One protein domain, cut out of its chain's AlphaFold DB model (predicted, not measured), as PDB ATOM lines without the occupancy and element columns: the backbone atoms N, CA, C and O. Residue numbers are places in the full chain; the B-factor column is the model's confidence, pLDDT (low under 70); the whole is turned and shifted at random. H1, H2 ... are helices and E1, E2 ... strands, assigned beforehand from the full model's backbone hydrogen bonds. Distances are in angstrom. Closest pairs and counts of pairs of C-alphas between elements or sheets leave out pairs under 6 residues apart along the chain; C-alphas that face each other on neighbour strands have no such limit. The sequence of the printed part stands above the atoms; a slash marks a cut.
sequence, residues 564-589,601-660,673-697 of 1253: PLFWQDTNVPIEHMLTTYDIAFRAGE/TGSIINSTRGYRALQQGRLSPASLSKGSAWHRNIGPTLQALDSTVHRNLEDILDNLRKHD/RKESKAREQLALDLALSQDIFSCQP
ATOM      1  N   PRO A 564     190.855 190.916 143.285       77.06
ATOM      2  CA  PRO A 564     191.337 191.683 142.126       77.06
ATOM      3  C   PRO A 564     192.455 191.005 141.311       77.06
ATOM      4  O   PRO A 564     192.718 191.399 140.171       77.06
ATOM      5  N   LEU A 565     193.127 189.996 141.873       79.69
ATOM      6  CA  LEU A 565     194.194 189.235 141.219       79.69
ATOM      7  C   LEU A 565     193.668 188.021 140.437       79.69
ATOM      8  O   LEU A 565     194.401 187.497 139.602       79.69
ATOM      9  N   PHE A 566     192.404 187.617 140.618       78.19
ATOM     10  CA  PHE A 566     191.808 186.410 140.022       78.19
ATOM     11  C   PHE A 566     192.085 186.239 138.513       78.19
ATOM     12  O   PHE A 566     192.511 185.179 138.055       78.19
ATOM     13  N   TRP A 567     191.928 187.306 137.722       72.69
ATOM     14  CA  TRP A 567     192.160 187.281 136.267       72.69
ATOM     15  C   TRP A 567     193.628 187.021 135.863       72.69
ATOM     16  O   TRP A 567     193.934 186.713 134.702       72.69
ATOM     17  N   GLN A 568     194.560 187.140 136.809       70.06
ATOM     18  CA  GLN A 568     195.995 186.976 136.598       70.06
ATOM     19  C   GLN A 568     196.416 185.499 136.719       70.06
ATOM     20  O   GLN A 568     197.151 185.025 135.849       70.06
ATOM     21  N   ASP A 569     195.871 184.741 137.677       61.97
ATOM     22  CA  ASP A 569     196.273 183.357 138.015       61.97
ATOM     23  C   ASP A 569     195.583 182.241 137.194       61.97
ATOM     24  O   ASP A 569     195.546 181.067 137.566       61.97
ATOM     25  N   THR A 570     195.064 182.586 136.016       52.47
ATOM     26  CA  THR A 570     194.220 181.740 135.156       52.47
ATOM     27  C   THR A 570     194.939 180.537 134.507       52.47
ATOM     28  O   THR A 570     195.258 180.532 133.316       52.47
ATOM     29  N   ASN A 571     195.161 179.476 135.296       46.47
ATOM     30  CA  ASN A 571     195.608 178.142 134.850       46.47
ATOM     31  C   ASN A 571     194.458 177.144 134.584       46.47
ATOM     32  O   ASN A 571     194.703 176.066 134.040       46.47
ATOM     33  N   VAL A 572     193.216 177.490 134.937       44.41
ATOM     34  CA  VAL A 572     191.997 176.727 134.609       44.41
ATOM     35  C   VAL A 572     191.355 177.337 133.353       44.41
ATOM     36  O   VAL A 572     191.300 178.566 133.260       44.41
ATOM     37  N   PRO A 573     190.860 176.544 132.380       47.31
ATOM     38  CA  PRO A 573     190.111 177.086 131.248       47.31
ATOM     39  C   PRO A 573     188.786 177.704 131.725       47.31
ATOM     40  O   PRO A 573     187.871 177.006 132.158       47.31
ATOM     41  N   ILE A 574     188.681 179.032 131.646       57.44
ATOM     42  CA  ILE A 574     187.425 179.762 131.857       57.44
ATOM     43  C   ILE A 574     186.668 179.760 130.525       57.44
ATOM     44  O   ILE A 574     186.911 180.599 129.659       57.44
ATOM     45  N   GLU A 575     185.788 178.776 130.346       50.84
ATOM     46  CA  GLU A 575     185.036 178.576 129.095       50.84
ATOM     47  C   GLU A 575     183.735 179.406 129.025       50.84
ATOM     48  O   GLU A 575     183.108 179.477 127.967       50.84
ATOM     49  N   HIS A 576     183.321 180.046 130.127       65.94
ATOM     50  CA  HIS A 576     182.026 180.727 130.283       65.94
ATOM     51  C   HIS A 576     182.140 182.070 131.031       65.94
ATOM     52  O   HIS A 576     183.169 182.375 131.634       65.94
ATOM     53  N   MET A 577     181.054 182.852 131.009       75.12
ATOM     54  CA  MET A 577     180.872 184.041 131.852       75.12
ATOM     55  C   MET A 577     180.845 183.674 133.348       75.12
ATOM     56  O   MET A 577     180.438 182.568 133.701       75.12
ATOM     57  N   LEU A 578     181.253 184.606 134.215       81.06
ATOM     58  CA  LEU A 578     181.338 184.438 135.674       81.06
ATOM     59  C   LEU A 578     180.674 185.617 136.401       81.06
ATOM     60  O   LEU A 578     180.826 186.757 135.967       81.06
ATOM     61  N   THR A 579     179.993 185.365 137.518       84.81
ATOM     62  CA  THR A 579     179.502 186.408 138.443       84.81
ATOM     63  C   THR A 579     180.593 186.882 139.417       84.81
ATOM     64  O   THR A 579     181.626 186.226 139.555       84.81
ATOM     65  N   THR A 580     180.367 187.972 140.162       84.81
ATOM     66  CA  THR A 580     181.230 188.342 141.309       84.81
ATOM     67  C   THR A 580     181.359 187.190 142.313       84.81
ATOM     68  O   THR A 580     182.465 186.914 142.777       84.81
ATOM     69  N   TYR A 581     180.264 186.470 142.596       83.31
ATOM     70  CA  TYR A 581     180.271 185.267 143.439       83.31
ATOM     71  C   TYR A 581     181.215 184.187 142.890       83.31
ATOM     72  O   TYR A 581     182.040 183.650 143.622       83.31
ATOM     73  N   ASP A 582     181.143 183.895 141.589       79.12
ATOM     74  CA  ASP A 582     181.976 182.869 140.949       79.12
ATOM     75  C   ASP A 582     183.471 183.190 140.990       79.12
ATOM     76  O   ASP A 582     184.301 182.284 141.075       79.12
ATOM     77  N   ILE A 583     183.808 184.476 140.898       80.81
ATOM     78  CA  ILE A 583     185.176 184.982 141.020       80.81
ATOM     79  C   ILE A 583     185.627 184.863 142.482       80.81
ATOM     80  O   ILE A 583     186.740 184.409 142.724       80.81
ATOM     81  N   ALA A 584     184.767 185.195 143.452       79.19
ATOM     82  CA  ALA A 584     185.065 185.063 144.879       79.19
ATOM     83  C   ALA A 584     185.285 183.602 145.292       79.19
ATOM     84  O   ALA A 584     186.329 183.280 145.850       79.19
ATOM     85  N   PHE A 585     184.361 182.703 144.946       76.12
ATOM     86  CA  PHE A 585     184.479 181.272 145.239       76.12
ATOM     87  C   PHE A 585     185.810 180.708 144.717       76.12
ATOM     88  O   PHE A 585     186.545 180.065 145.456       76.12
ATOM     89  N   ARG A 586     186.169 181.021 143.463       73.88
ATOM     90  CA  ARG A 586     187.385 180.517 142.796       73.88
ATOM     91  C   ARG A 586     188.669 181.310 143.102       73.88
ATOM     92  O   ARG A 586     189.718 180.970 142.558       73.88
ATOM     93  N   ALA A 587     188.592 182.384 143.889       74.81
ATOM     94  CA  ALA A 587     189.750 183.127 144.403       74.81
ATOM     95  C   ALA A 587     190.098 182.740 145.854       74.81
ATOM     96  O   ALA A 587     191.164 183.118 146.349       74.81
ATOM     97  N   GLY A 588     189.204 182.007 146.524       67.25
ATOM     98  CA  GLY A 588     189.456 181.394 147.822       67.25
ATOM     99  C   GLY A 588     190.337 180.154 147.716       67.25
ATOM    100  O   GLY A 588     190.681 179.689 146.629       67.25
ATOM    101  N   GLU A 589     190.701 179.611 148.871       60.31
ATOM    102  CA  GLU A 589     191.234 178.254 148.955       60.31
ATOM    103  C   GLU A 589     190.027 177.309 149.053       60.31
ATOM    104  O   GLU A 589     189.230 177.429 149.984       60.31
ATOM    105  N   THR A 601     177.387 174.393 151.451       51.50
ATOM    106  CA  THR A 601     178.775 174.397 151.943       51.50
ATOM    107  C   THR A 601     179.195 175.808 152.342       51.50
ATOM    108  O   THR A 601     178.933 176.783 151.637       51.50
ATOM    109  N   GLY A 602     179.857 175.920 153.495       55.59
ATOM    110  CA  GLY A 602     180.302 177.188 154.073       55.59
ATOM    111  C   GLY A 602     181.449 177.830 153.293       55.59
ATOM    112  O   GLY A 602     182.594 177.797 153.734       55.59
ATOM    113  N   SER A 603     181.149 178.420 152.135       65.38
ATOM    114  CA  SER A 603     182.094 179.270 151.409       65.38
ATOM    115  C   SER A 603     182.531 180.441 152.295       65.38
ATOM    116  O   SER A 603     181.691 181.098 152.905       65.38
ATOM    117  N   ILE A 604     183.832 180.741 152.315       71.31
ATOM    118  CA  ILE A 604     184.464 181.773 153.161       71.31
ATOM    119  C   ILE A 604     183.743 183.136 153.048       71.31
ATOM    120  O   ILE A 604     183.577 183.856 154.038       71.31
ATOM    121  N   ILE A 605     183.253 183.485 151.851       75.00
ATOM    122  CA  ILE A 605     182.522 184.739 151.624       75.00
ATOM    123  C   ILE A 605     181.083 184.728 152.170       75.00
ATOM    124  O   ILE A 605     180.586 185.795 152.518       75.00
ATOM    125  N   ASN A 606     180.426 183.569 152.308       74.25
ATOM    126  CA  ASN A 606     179.048 183.447 152.808       74.25
ATOM    127  C   ASN A 606     179.003 183.522 154.349       74.25
ATOM    128  O   ASN A 606     178.624 182.586 155.049       74.25
ATOM    129  N   SER A 607     179.454 184.658 154.878       74.44
ATOM    130  CA  SER A 607     179.612 184.922 156.305       74.44
ATOM    131  C   SER A 607     179.195 186.355 156.648       74.44
ATOM    132  O   SER A 607     179.220 187.260 155.808       74.44
ATOM    133  N   THR A 608     178.879 186.617 157.921       76.31
ATOM    134  CA  THR A 608     178.569 187.987 158.391       76.31
ATOM    135  C   THR A 608     179.747 188.957 158.195       76.31
ATOM    136  O   THR A 608     179.556 190.170 158.075       76.31
ATOM    137  N   ARG A 609     180.982 188.437 158.114       80.00
ATOM    138  CA  ARG A 609     182.193 189.185 157.742       80.00
ATOM    139  C   ARG A 609     182.192 189.546 156.252       80.00
ATOM    140  O   ARG A 609     182.503 190.691 155.933       80.00
ATOM    141  N   GLY A 610     181.779 188.634 155.369       82.25
ATOM    142  CA  GLY A 610     181.624 188.887 153.931       82.25
ATOM    143  C   GLY A 610     180.578 189.963 153.637       82.25
ATOM    144  O   GLY A 610     180.865 190.921 152.918       82.25
ATOM    145  N   TYR A 611     179.419 189.896 154.302       83.25
ATOM    146  CA  TYR A 611     178.397 190.948 154.237       83.25
ATOM    147  C   TYR A 611     178.952 192.319 154.677       83.25
ATOM    148  O   TYR A 611     178.786 193.324 153.984       83.25
ATOM    149  N   ARG A 612     179.712 192.374 155.781       84.12
ATOM    150  CA  ARG A 612     180.380 193.615 156.227       84.12
ATOM    151  C   ARG A 612     181.457 194.102 155.250       84.12
ATOM    152  O   ARG A 612     181.635 195.311 155.120       84.12
ATOM    153  N   ALA A 613     182.159 193.211 154.550       82.50
ATOM    154  CA  ALA A 613     183.134 193.585 153.521       82.50
ATOM    155  C   ALA A 613     182.464 194.177 152.264       82.50
ATOM    156  O   ALA A 613     183.025 195.087 151.644       82.50
ATOM    157  N   LEU A 614     181.250 193.717 151.931       84.25
ATOM    158  CA  LEU A 614     180.391 194.319 150.908       84.25
ATOM    159  C   LEU A 614     179.902 195.706 151.347       84.25
ATOM    160  O   LEU A 614     180.085 196.671 150.609       84.25
ATOM    161  N   GLN A 615     179.363 195.832 152.566       83.81
ATOM    162  CA  GLN A 615     178.890 197.112 153.111       83.81
ATOM    163  C   GLN A 615     180.017 198.159 153.231       83.81
ATOM    164  O   GLN A 615     179.790 199.346 153.018       83.81
ATOM    165  N   GLN A 616     181.256 197.732 153.505       84.12
ATOM    166  CA  GLN A 616     182.455 198.585 153.479       84.12
ATOM    167  C   GLN A 616     182.952 198.928 152.058       84.12
ATOM    168  O   GLN A 616     183.991 199.570 151.917       84.12
ATOM    169  N   GLY A 617     182.272 198.477 150.999       79.25
ATOM    170  CA  GLY A 617     182.632 198.747 149.605       79.25
ATOM    171  C   GLY A 617     183.917 198.064 149.119       79.25
ATOM    172  O   GLY A 617     184.401 198.391 148.035       79.25
ATOM    173  N   ARG A 618     184.487 197.118 149.885       78.06
ATOM    174  CA  ARG A 618     185.736 196.433 149.501       78.06
ATOM    175  C   ARG A 618     185.515 195.506 148.306       78.06
ATOM    176  O   ARG A 618     186.295 195.527 147.354       78.06
ATOM    177  N   LEU A 619     184.399 194.771 148.324       77.62
ATOM    178  CA  LEU A 619     183.885 193.949 147.221       77.62
ATOM    179  C   LEU A 619     183.353 194.837 146.076       77.62
ATOM    180  O   LEU A 619     182.159 194.892 145.802       77.62
ATOM    181  N   SER A 620     184.252 195.582 145.430       78.12
ATOM    182  CA  SER A 620     183.927 196.596 144.421       78.12
ATOM    183  C   SER A 620     183.986 196.028 142.988       78.12
ATOM    184  O   SER A 620     185.077 195.719 142.496       78.12
ATOM    185  N   PRO A 621     182.862 195.967 142.239       76.44
ATOM    186  CA  PRO A 621     182.851 195.462 140.857       76.44
ATOM    187  C   PRO A 621     183.792 196.236 139.919       76.44
ATOM    188  O   PRO A 621     184.424 195.656 139.039       76.44
ATOM    189  N   ALA A 622     183.971 197.539 140.169       78.38
ATOM    190  CA  ALA A 622     184.900 198.418 139.449       78.38
ATOM    191  C   ALA A 622     186.398 198.114 139.690       78.38
ATOM    192  O   ALA A 622     187.268 198.727 139.062       78.38
ATOM    193  N   SER A 623     186.726 197.202 140.608       76.94
ATOM    194  CA  SER A 623     188.079 196.661 140.782       76.94
ATOM    195  C   SER A 623     188.267 195.361 139.996       76.94
ATOM    196  O   SER A 623     189.323 195.167 139.400       76.94
ATOM    197  N   LEU A 624     187.224 194.530 139.906       79.88
ATOM    198  CA  LEU A 624     187.225 193.289 139.123       79.88
ATOM    199  C   LEU A 624     187.136 193.537 137.612       79.88
ATOM    200  O   LEU A 624     187.820 192.857 136.844       79.88
ATOM    201  N   SER A 625     186.360 194.536 137.178       78.25
ATOM    202  CA  SER A 625     186.174 194.845 135.752       78.25
ATOM    203  C   SER A 625     187.478 195.239 135.049       78.25
ATOM    204  O   SER A 625     187.654 194.952 133.868       78.25
ATOM    205  N   LYS A 626     188.442 195.804 135.790       77.69
ATOM    206  CA  LYS A 626     189.786 196.175 135.304       77.69
ATOM    207  C   LYS A 626     190.638 194.985 134.845       77.69
ATOM    208  O   LYS A 626     191.605 195.199 134.118       77.69
ATOM    209  N   GLY A 627     190.328 193.763 135.289       69.31
ATOM    210  CA  GLY A 627     191.025 192.541 134.866       69.31
ATOM    211  C   GLY A 627     190.260 191.692 133.843       69.31
ATOM    212  O   GLY A 627     190.866 190.852 133.179       69.31
ATOM    213  N   SER A 628     188.952 191.915 133.689       77.25
ATOM    214  CA  SER A 628     188.115 191.247 132.685       77.25
ATOM    215  C   SER A 628     188.223 191.918 131.312       77.25
ATOM    216  O   SER A 628     188.330 193.138 131.230       77.25
ATOM    217  N   ALA A 629     188.116 191.147 130.226       78.75
ATOM    218  CA  ALA A 629     188.039 191.712 128.872       78.75
ATOM    219  C   ALA A 629     186.634 192.243 128.530       78.75
ATOM    220  O   ALA A 629     186.474 193.015 127.587       78.75
ATOM    221  N   TRP A 630     185.618 191.803 129.275       83.25
ATOM    222  CA  TRP A 630     184.230 192.223 129.142       83.25
ATOM    223  C   TRP A 630     183.525 192.123 130.497       83.25
ATOM    224  O   TRP A 630     183.727 191.156 131.232       83.25
ATOM    225  N   HIS A 631     182.691 193.114 130.803       86.94
ATOM    226  CA  HIS A 631     181.896 193.218 132.027       86.94
ATOM    227  C   HIS A 631     180.528 193.812 131.677       86.94
ATOM    228  O   HIS A 631     180.446 194.752 130.886       86.94
ATOM    229  N   ARG A 632     179.459 193.264 132.260       84.75
ATOM    230  CA  ARG A 632     178.097 193.796 132.178       84.75
ATOM    231  C   ARG A 632     177.386 193.575 133.511       84.75
ATOM    232  O   ARG A 632     177.251 192.444 133.970       84.75
ATOM    233  N   ASN A 633     176.891 194.658 134.100       84.00
ATOM    234  CA  ASN A 633     175.940 194.588 135.203       84.00
ATOM    235  C   ASN A 633     174.548 194.256 134.632       84.00
ATOM    236  O   ASN A 633     174.113 194.898 133.672       84.00
ATOM    237  N   ILE A 634     173.867 193.257 135.196       85.19
ATOM    238  CA  ILE A 634     172.493 192.875 134.826       85.19
ATOM    239  C   ILE A 634     171.435 193.458 135.769       85.19
ATOM    240  O   ILE A 634     170.249 193.301 135.499       85.19
ATOM    241  N   GLY A 635     171.832 194.175 136.826       79.62
ATOM    242  CA  GLY A 635     170.941 194.818 137.797       79.62
ATOM    243  C   GLY A 635     169.807 195.631 137.156       79.62
ATOM    244  O   GLY A 635     168.659 195.343 137.463       79.62
ATOM    245  N   PRO A 636     170.059 196.547 136.197       80.00
ATOM    246  CA  PRO A 636     168.992 197.271 135.493       80.00
ATOM    247  C   PRO A 636     168.037 196.379 134.686       80.00
ATOM    248  O   PRO A 636     166.880 196.735 134.497       80.00
ATOM    249  N   THR A 637     168.501 195.223 134.200       77.00
ATOM    250  CA  THR A 637     167.650 194.242 133.508       77.00
ATOM    251  C   THR A 637     166.817 193.440 134.505       77.00
ATOM    252  O   THR A 637     165.644 193.201 134.247       77.00
ATOM    253  N   LEU A 638     167.380 193.085 135.664       74.44
ATOM    254  CA  LEU A 638     166.631 192.474 136.763       74.44
ATOM    255  C   LEU A 638     165.591 193.446 137.334       74.44
ATOM    256  O   LEU A 638     164.447 193.056 137.496       74.44
ATOM    257  N   GLN A 639     165.939 194.721 137.531       76.94
ATOM    258  CA  GLN A 639     165.028 195.765 138.017       76.94
ATOM    259  C   GLN A 639     163.878 196.068 137.035       76.94
ATOM    260  O   GLN A 639     162.805 196.502 137.447       76.94
ATOM    261  N   ALA A 640     164.085 195.824 135.736       71.44
ATOM    262  CA  ALA A 640     163.043 195.912 134.709       71.44
ATOM    263  C   ALA A 640     162.126 194.671 134.645       71.44
ATOM    264  O   ALA A 640     161.056 194.749 134.046       71.44
ATOM    265  N   LEU A 641     162.537 193.544 135.240       65.75
ATOM    266  CA  LEU A 641     161.739 192.315 135.376       65.75
ATOM    267  C   LEU A 641     161.056 192.217 136.753       65.75
ATOM    268  O   LEU A 641     159.973 191.656 136.867       65.75
ATOM    269  N   ASP A 642     161.696 192.755 137.790       66.25
ATOM    270  CA  ASP A 642     161.272 192.726 139.186       66.25
ATOM    271  C   ASP A 642     161.732 194.028 139.863       66.25
ATOM    272  O   ASP A 642     162.911 194.213 140.182       66.25
ATOM    273  N   SER A 643     160.793 194.952 140.082       69.06
ATOM    274  CA  SER A 643     161.070 196.287 140.630       69.06
ATOM    275  C   SER A 643     161.626 196.271 142.060       69.06
ATOM    276  O   SER A 643     162.118 197.297 142.531       69.06
ATOM    277  N   THR A 644     161.604 195.123 142.749       65.69
ATOM    278  CA  THR A 644     162.210 194.953 144.077       65.69
ATOM    279  C   THR A 644     163.729 194.781 144.025       65.69
ATOM    280  O   THR A 644     164.402 195.045 145.025       65.69
ATOM    281  N   VAL A 645     164.303 194.408 142.874       68.44
ATOM    282  CA  VAL A 645     165.748 194.176 142.731       68.44
ATOM    283  C   VAL A 645     166.494 195.504 142.607       68.44
ATOM    284  O   VAL A 645     166.688 196.051 141.522       68.44
ATOM    285  N   HIS A 646     166.930 196.024 143.751       72.44
ATOM    286  CA  HIS A 646     167.702 197.259 143.843       72.44
ATOM    287  C   HIS A 646     169.214 197.004 143.757       72.44
ATOM    288  O   HIS A 646     169.700 195.884 143.929       72.44
ATOM    289  N   ARG A 647     169.976 198.072 143.489       69.06
ATOM    290  CA  ARG A 647     171.448 198.045 143.429       69.06
ATOM    291  C   ARG A 647     172.116 198.455 144.747       69.06
ATOM    292  O   ARG A 647     173.244 198.041 145.009       69.06
ATOM    293  N   ASN A 648     171.456 199.279 145.561       78.19
ATOM    294  CA  ASN A 648     171.992 199.702 146.853       78.19
ATOM    295  C   ASN A 648     171.653 198.655 147.919       78.19
ATOM    296  O   ASN A 648     170.531 198.156 147.974       78.19
ATOM    297  N   LEU A 649     172.613 198.353 148.792       77.06
ATOM    298  CA  LEU A 649     172.457 197.327 149.827       77.06
ATOM    299  C   LEU A 649     171.357 197.676 150.844       77.06
ATOM    300  O   LEU A 649     170.669 196.789 151.343       77.06
ATOM    301  N   GLU A 650     171.174 198.968 151.114       81.31
ATOM    302  CA  GLU A 650     170.157 199.497 152.030       81.31
ATOM    303  C   GLU A 650     168.744 199.319 151.449       81.31
ATOM    304  O   GLU A 650     167.886 198.751 152.119       81.31
ATOM    305  N   ASP A 651     168.539 199.647 150.167       81.62
ATOM    306  CA  ASP A 651     167.271 199.407 149.461       81.62
ATOM    307  C   ASP A 651     166.920 197.907 149.391       81.62
ATOM    308  O   ASP A 651     165.753 197.531 149.520       81.62
ATOM    309  N   ILE A 652     167.911 197.024 149.194       78.69
ATOM    310  CA  ILE A 652     167.697 195.565 149.232       78.69
ATOM    311  C   ILE A 652     167.228 195.148 150.634       78.69
ATOM    312  O   ILE A 652     166.223 194.448 150.760       78.69
ATOM    313  N   LEU A 653     167.914 195.599 151.689       80.50
ATOM    314  CA  LEU A 653     167.544 195.281 153.069       80.50
ATOM    315  C   LEU A 653     166.149 195.791 153.440       80.50
ATOM    316  O   LEU A 653     165.374 195.025 154.004       80.50
ATOM    317  N   ASP A 654     165.806 197.042 153.131       82.50
ATOM    318  CA  ASP A 654     164.503 197.619 153.488       82.50
ATOM    319  C   ASP A 654     163.336 197.030 152.680       82.50
ATOM    320  O   ASP A 654     162.191 197.065 153.136       82.50
ATOM    321  N   ASN A 655     163.606 196.401 151.531       80.56
ATOM    322  CA  ASN A 655     162.640 195.508 150.894       80.56
ATOM    323  C   ASN A 655     162.544 194.159 151.627       80.56
ATOM    324  O   ASN A 655     161.438 193.742 151.956       80.56
ATOM    325  N   LEU A 656     163.665 193.516 151.980       78.12
ATOM    326  CA  LEU A 656     163.655 192.249 152.731       78.12
ATOM    327  C   LEU A 656     163.018 192.369 154.130       78.12
ATOM    328  O   LEU A 656     162.387 191.417 154.583       78.12
ATOM    329  N   ARG A 657     163.096 193.537 154.789       80.69
ATOM    330  CA  ARG A 657     162.400 193.827 156.063       80.69
ATOM    331  C   ARG A 657     160.875 193.703 155.978       80.69
ATOM    332  O   ARG A 657     160.228 193.476 156.995       80.69
ATOM    333  N   LYS A 658     160.289 193.817 154.781       75.81
ATOM    334  CA  LYS A 658     158.842 193.643 154.541       75.81
ATOM    335  C   LYS A 658     158.403 192.174 154.618       75.81
ATOM    336  O   LYS A 658     157.223 191.882 154.441       75.81
ATOM    337  N   HIS A 659     159.345 191.256 154.836       68.12
ATOM    338  CA  HIS A 659     159.122 189.814 154.940       68.12
ATOM    339  C   HIS A 659     159.587 189.246 156.298       68.12
ATOM    340  O   HIS A 659     159.691 188.029 156.447       68.12
ATOM    341  N   ASP A 660     159.859 190.108 157.288       72.56
ATOM    342  CA  ASP A 660     160.129 189.704 158.675       72.56
ATOM    343  C   ASP A 660     158.908 188.991 159.291       72.56
ATOM    344  O   ASP A 660     157.759 189.403 159.107       72.56
ATOM    345  N   ARG A 673     167.825 186.772 165.884       73.62
ATOM    346  CA  ARG A 673     169.218 186.756 165.402       73.62
ATOM    347  C   ARG A 673     169.407 185.909 164.141       73.62
ATOM    348  O   ARG A 673     170.128 186.347 163.248       73.62
ATOM    349  N   LYS A 674     168.776 184.727 164.051       71.88
ATOM    350  CA  LYS A 674     168.810 183.890 162.835       71.88
ATOM    351  C   LYS A 674     168.171 184.619 161.646       71.88
ATOM    352  O   LYS A 674     168.750 184.635 160.568       71.88
ATOM    353  N   GLU A 675     167.037 185.278 161.869       76.62
ATOM    354  CA  GLU A 675     166.331 186.094 160.873       76.62
ATOM    355  C   GLU A 675     167.187 187.258 160.341       76.62
ATOM    356  O   GLU A 675     167.287 187.440 159.127       76.62
ATOM    357  N   SER A 676     167.895 187.997 161.208       78.81
ATOM    358  CA  SER A 676     168.817 189.038 160.725       78.81
ATOM    359  C   SER A 676     169.999 188.462 159.940       78.81
ATOM    360  O   SER A 676     170.239 188.925 158.825       78.81
ATOM    361  N   LYS A 677     170.667 187.407 160.452       77.25
ATOM    362  CA  LYS A 677     171.753 186.712 159.729       77.25
ATOM    363  C   LYS A 677     171.294 186.278 158.324       77.25
ATOM    364  O   LYS A 677     172.004 186.530 157.355       77.25
ATOM    365  N   ALA A 678     170.092 185.708 158.197       75.19
ATOM    366  CA  ALA A 678     169.553 185.242 156.919       75.19
ATOM    367  C   ALA A 678     169.332 186.376 155.898       75.19
ATOM    368  O   ALA A 678     169.696 186.222 154.732       75.19
ATOM    369  N   ARG A 679     168.800 187.536 156.316       81.69
ATOM    370  CA  ARG A 679     168.654 188.710 155.426       81.69
ATOM    371  C   ARG A 679     170.005 189.276 154.991       81.69
ATOM    372  O   ARG A 679     170.157 189.646 153.832       81.69
ATOM    373  N   GLU A 680     170.975 189.330 155.904       82.38
ATOM    374  CA  GLU A 680     172.344 189.781 155.620       82.38
ATOM    375  C   GLU A 680     173.023 188.868 154.576       82.38
ATOM    376  O   GLU A 680     173.648 189.363 153.640       82.38
ATOM    377  N   GLN A 681     172.834 187.545 154.664       77.69
ATOM    378  CA  GLN A 681     173.328 186.587 153.663       77.69
ATOM    379  C   GLN A 681     172.598 186.709 152.313       77.69
ATOM    380  O   GLN A 681     173.243 186.813 151.273       77.69
ATOM    381  N   LEU A 682     171.264 186.787 152.311       77.88
ATOM    382  CA  LEU A 682     170.476 186.902 151.074       77.88
ATOM    383  C   LEU A 682     170.792 188.215 150.324       77.88
ATOM    384  O   LEU A 682     170.951 188.216 149.103       77.88
ATOM    385  N   ALA A 683     170.978 189.324 151.048       81.19
ATOM    386  CA  ALA A 683     171.405 190.597 150.466       81.19
ATOM    387  C   ALA A 683     172.830 190.541 149.874       81.19
ATOM    388  O   ALA A 683     173.094 191.173 148.846       81.19
ATOM    389  N   LEU A 684     173.739 189.766 150.483       83.25
ATOM    390  CA  LEU A 684     175.089 189.523 149.966       83.25
ATOM    391  C   LEU A 684     175.059 188.728 148.650       83.25
ATOM    392  O   LEU A 684     175.667 189.161 147.672       83.25
ATOM    393  N   ASP A 685     174.328 187.614 148.594       79.44
ATOM    394  CA  ASP A 685     174.265 186.757 147.400       79.44
ATOM    395  C   ASP A 685     173.565 187.448 146.212       79.44
ATOM    396  O   ASP A 685     174.006 187.321 145.062       79.44
ATOM    397  N   LEU A 686     172.531 188.261 146.469       78.94
ATOM    398  CA  LEU A 686     171.925 189.124 145.446       78.94
ATOM    399  C   LEU A 686     172.924 190.159 144.903       78.94
ATOM    400  O   LEU A 686     173.027 190.337 143.691       78.94
ATOM    401  N   ALA A 687     173.707 190.816 145.761       81.75
ATOM    402  CA  ALA A 687     174.712 191.778 145.309       81.75
ATOM    403  C   ALA A 687     175.865 191.115 144.525       81.75
ATOM    404  O   ALA A 687     176.344 191.668 143.533       81.75
ATOM    405  N   LEU A 688     176.293 189.909 144.919       83.81
ATOM    406  CA  LEU A 688     177.375 189.170 144.255       83.81
ATOM    407  C   LEU A 688     176.960 188.513 142.921       83.81
ATOM    408  O   LEU A 688     177.828 188.054 142.174       83.81
ATOM    409  N   SER A 689     175.668 188.480 142.588       83.44
ATOM    410  CA  SER A 689     175.150 187.899 141.338       83.44
ATOM    411  C   SER A 689     174.797 188.928 140.249       83.44
ATOM    412  O   SER A 689     174.731 188.557 139.078       83.44
ATOM    413  N   GLN A 690     174.654 190.221 140.580       84.75
ATOM    414  CA  GLN A 690     174.280 191.281 139.620       84.75
ATOM    415  C   GLN A 690     175.361 191.653 138.585       84.75
ATOM    416  O   GLN A 690     175.034 192.238 137.551       84.75
ATOM    417  N   ASP A 691     176.639 191.364 138.841       87.56
ATOM    418  CA  ASP A 691     177.759 191.738 137.966       87.56
ATOM    419  C   ASP A 691     178.377 190.515 137.280       87.56
ATOM    420  O   ASP A 691     178.861 189.599 137.948       87.56
ATOM    421  N   ILE A 692     178.375 190.517 135.940       88.19
ATOM    422  CA  ILE A 692     178.856 189.417 135.094       88.19
ATOM    423  C   ILE A 692     180.105 189.845 134.317       88.19
ATOM    424  O   ILE A 692     180.145 190.913 133.706       88.19
ATOM    425  N   PHE A 693     181.114 188.981 134.288       86.94
ATOM    426  CA  PHE A 693     182.423 189.216 133.683       86.94
ATOM    427  C   PHE A 693     182.823 188.081 132.730       86.94
ATOM    428  O   PHE A 693     182.358 186.947 132.853       86.94
ATOM    429  N   SER A 694     183.736 188.362 131.796       82.44
ATOM    430  CA  SER A 694     184.306 187.360 130.887       82.44
ATOM    431  C   SER A 694     185.752 187.672 130.475       82.44
ATOM    432  O   SER A 694     186.156 188.830 130.331       82.44
ATOM    433  N   CYS A 695     186.537 186.616 130.223       74.25
ATOM    434  CA  CYS A 695     187.886 186.701 129.646       74.25
ATOM    435  C   CYS A 695     187.897 187.021 128.142       74.25
ATOM    436  O   CYS A 695     188.945 187.374 127.604       74.25
ATOM    437  N   GLN A 696     186.762 186.879 127.456       69.19
ATOM    438  CA  GLN A 696     186.580 187.271 126.057       69.19
ATOM    439  C   GLN A 696     185.244 188.014 125.929       69.19
ATOM    440  O   GLN A 696     184.263 187.561 126.526       69.19
ATOM    441  N   PRO A 697     185.151 189.114 125.161       66.88
ATOM    442  CA  PRO A 697     183.844 189.648 124.804       66.88
ATOM    443  C   PRO A 697     183.042 188.545 124.095       66.88
ATOM    444  O   PRO A 697     183.622 187.823 123.273       66.88
TER     445      PRO A 697
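What this domain is: This is residues 564 to 589, 601 to 660 and 673 to 697 of the 1253 residues of an uncharacterized protein of Armillaria ostoyae (UniProt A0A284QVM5). A short antiparallel ribbon of two strands, E1 and E2, forms one part of the domain, and the long helix H6 leads into E2 from the other part, with three shorter helices packed steeply on it: H1 on residues 685 to 689, H2 on residues 677 to 684, and H5. H4 follows off the end of E1, while residues 564 to 579, with no named element, make a long loop that reaches E2 through a short pairing of residues 578 and 579. The 111 printed residues hold six named helices and two named strands, in the order H1, H2, H3, E1, H4, H5, H6, E2, and the class is mostly helix. The whole is compact, with a radius of gyration of the C-alphas of 14.6 A and spans of 44 by 33 by 23 A.

Where its parts are: E1 is residues 630 to 633, and its first C-alpha is at (184.230, 192.223, 129.142). E2 is residues 691 to 694, 10.6 A long, ending with C-alpha 694 at (184.306, 187.360, 130.887). H6, residues 673 to 689, is 24.8 A long and begins with C-alpha 673 at (169.218, 186.756, 165.402). H5 is residues 649 to 659, 16.1 A long. H1 is residues 580 to 585, H2 residues 608 to 615, H3 residues 621 to 624 and H4 residues 635 to 641.

How they stand to each other: E1 and E2 are antiparallel neighbours at 165 degrees, with N 632 and O 692 at 2.8 A and N 694 and O 630 at 2.9 A, within hydrogen-bond range. Residues 578 to 579 pair antiparallel with residues 692 to 693 of E2. The closest C-alphas of H3 and E2 are those of Pro 621 and Asp 691, 6.9 A apart; those of H4 and E2 are Gly 635 and Asp 691, 7.5 A apart. H1 touches H6, closest at the C-alphas of Thr 580 and Leu 688, 4.9 A, opposite ways at a steep tilt of 68 degrees, only just short of about perpendicular. H2 touches H6, closest at the C-alphas of Tyr 611 and Leu 684, 5.6 A, the same way at a steep tilt of 49 degrees. H5 touches H6, closest at the C-alphas of Ile 652 and Ala 683, 6.3 A, opposite ways at a steep tilt of 49 degrees. H4 and H6 are apart. Every O i to N i+4 pair is within hydrogen-bond range in H1, H2, H4 and H6, against 5 of 7 in H5; H3 is too short for such a pair.

The domain as a whole: The two farthest C-alphas, those of Asn 571 and Lys 658, are 44.5 A apart. Residues 590 to 600 and 661 to 672 are not printed, with C-alpha gaps of 13.4 A from 589 to 601 and 11.7 A from 660 to 673. Of the links that are printed whole, none is long. Mean pLDDT of the printed part is 75.5, with 23 residues under 70, among them 569 to 576 and 641 to 645.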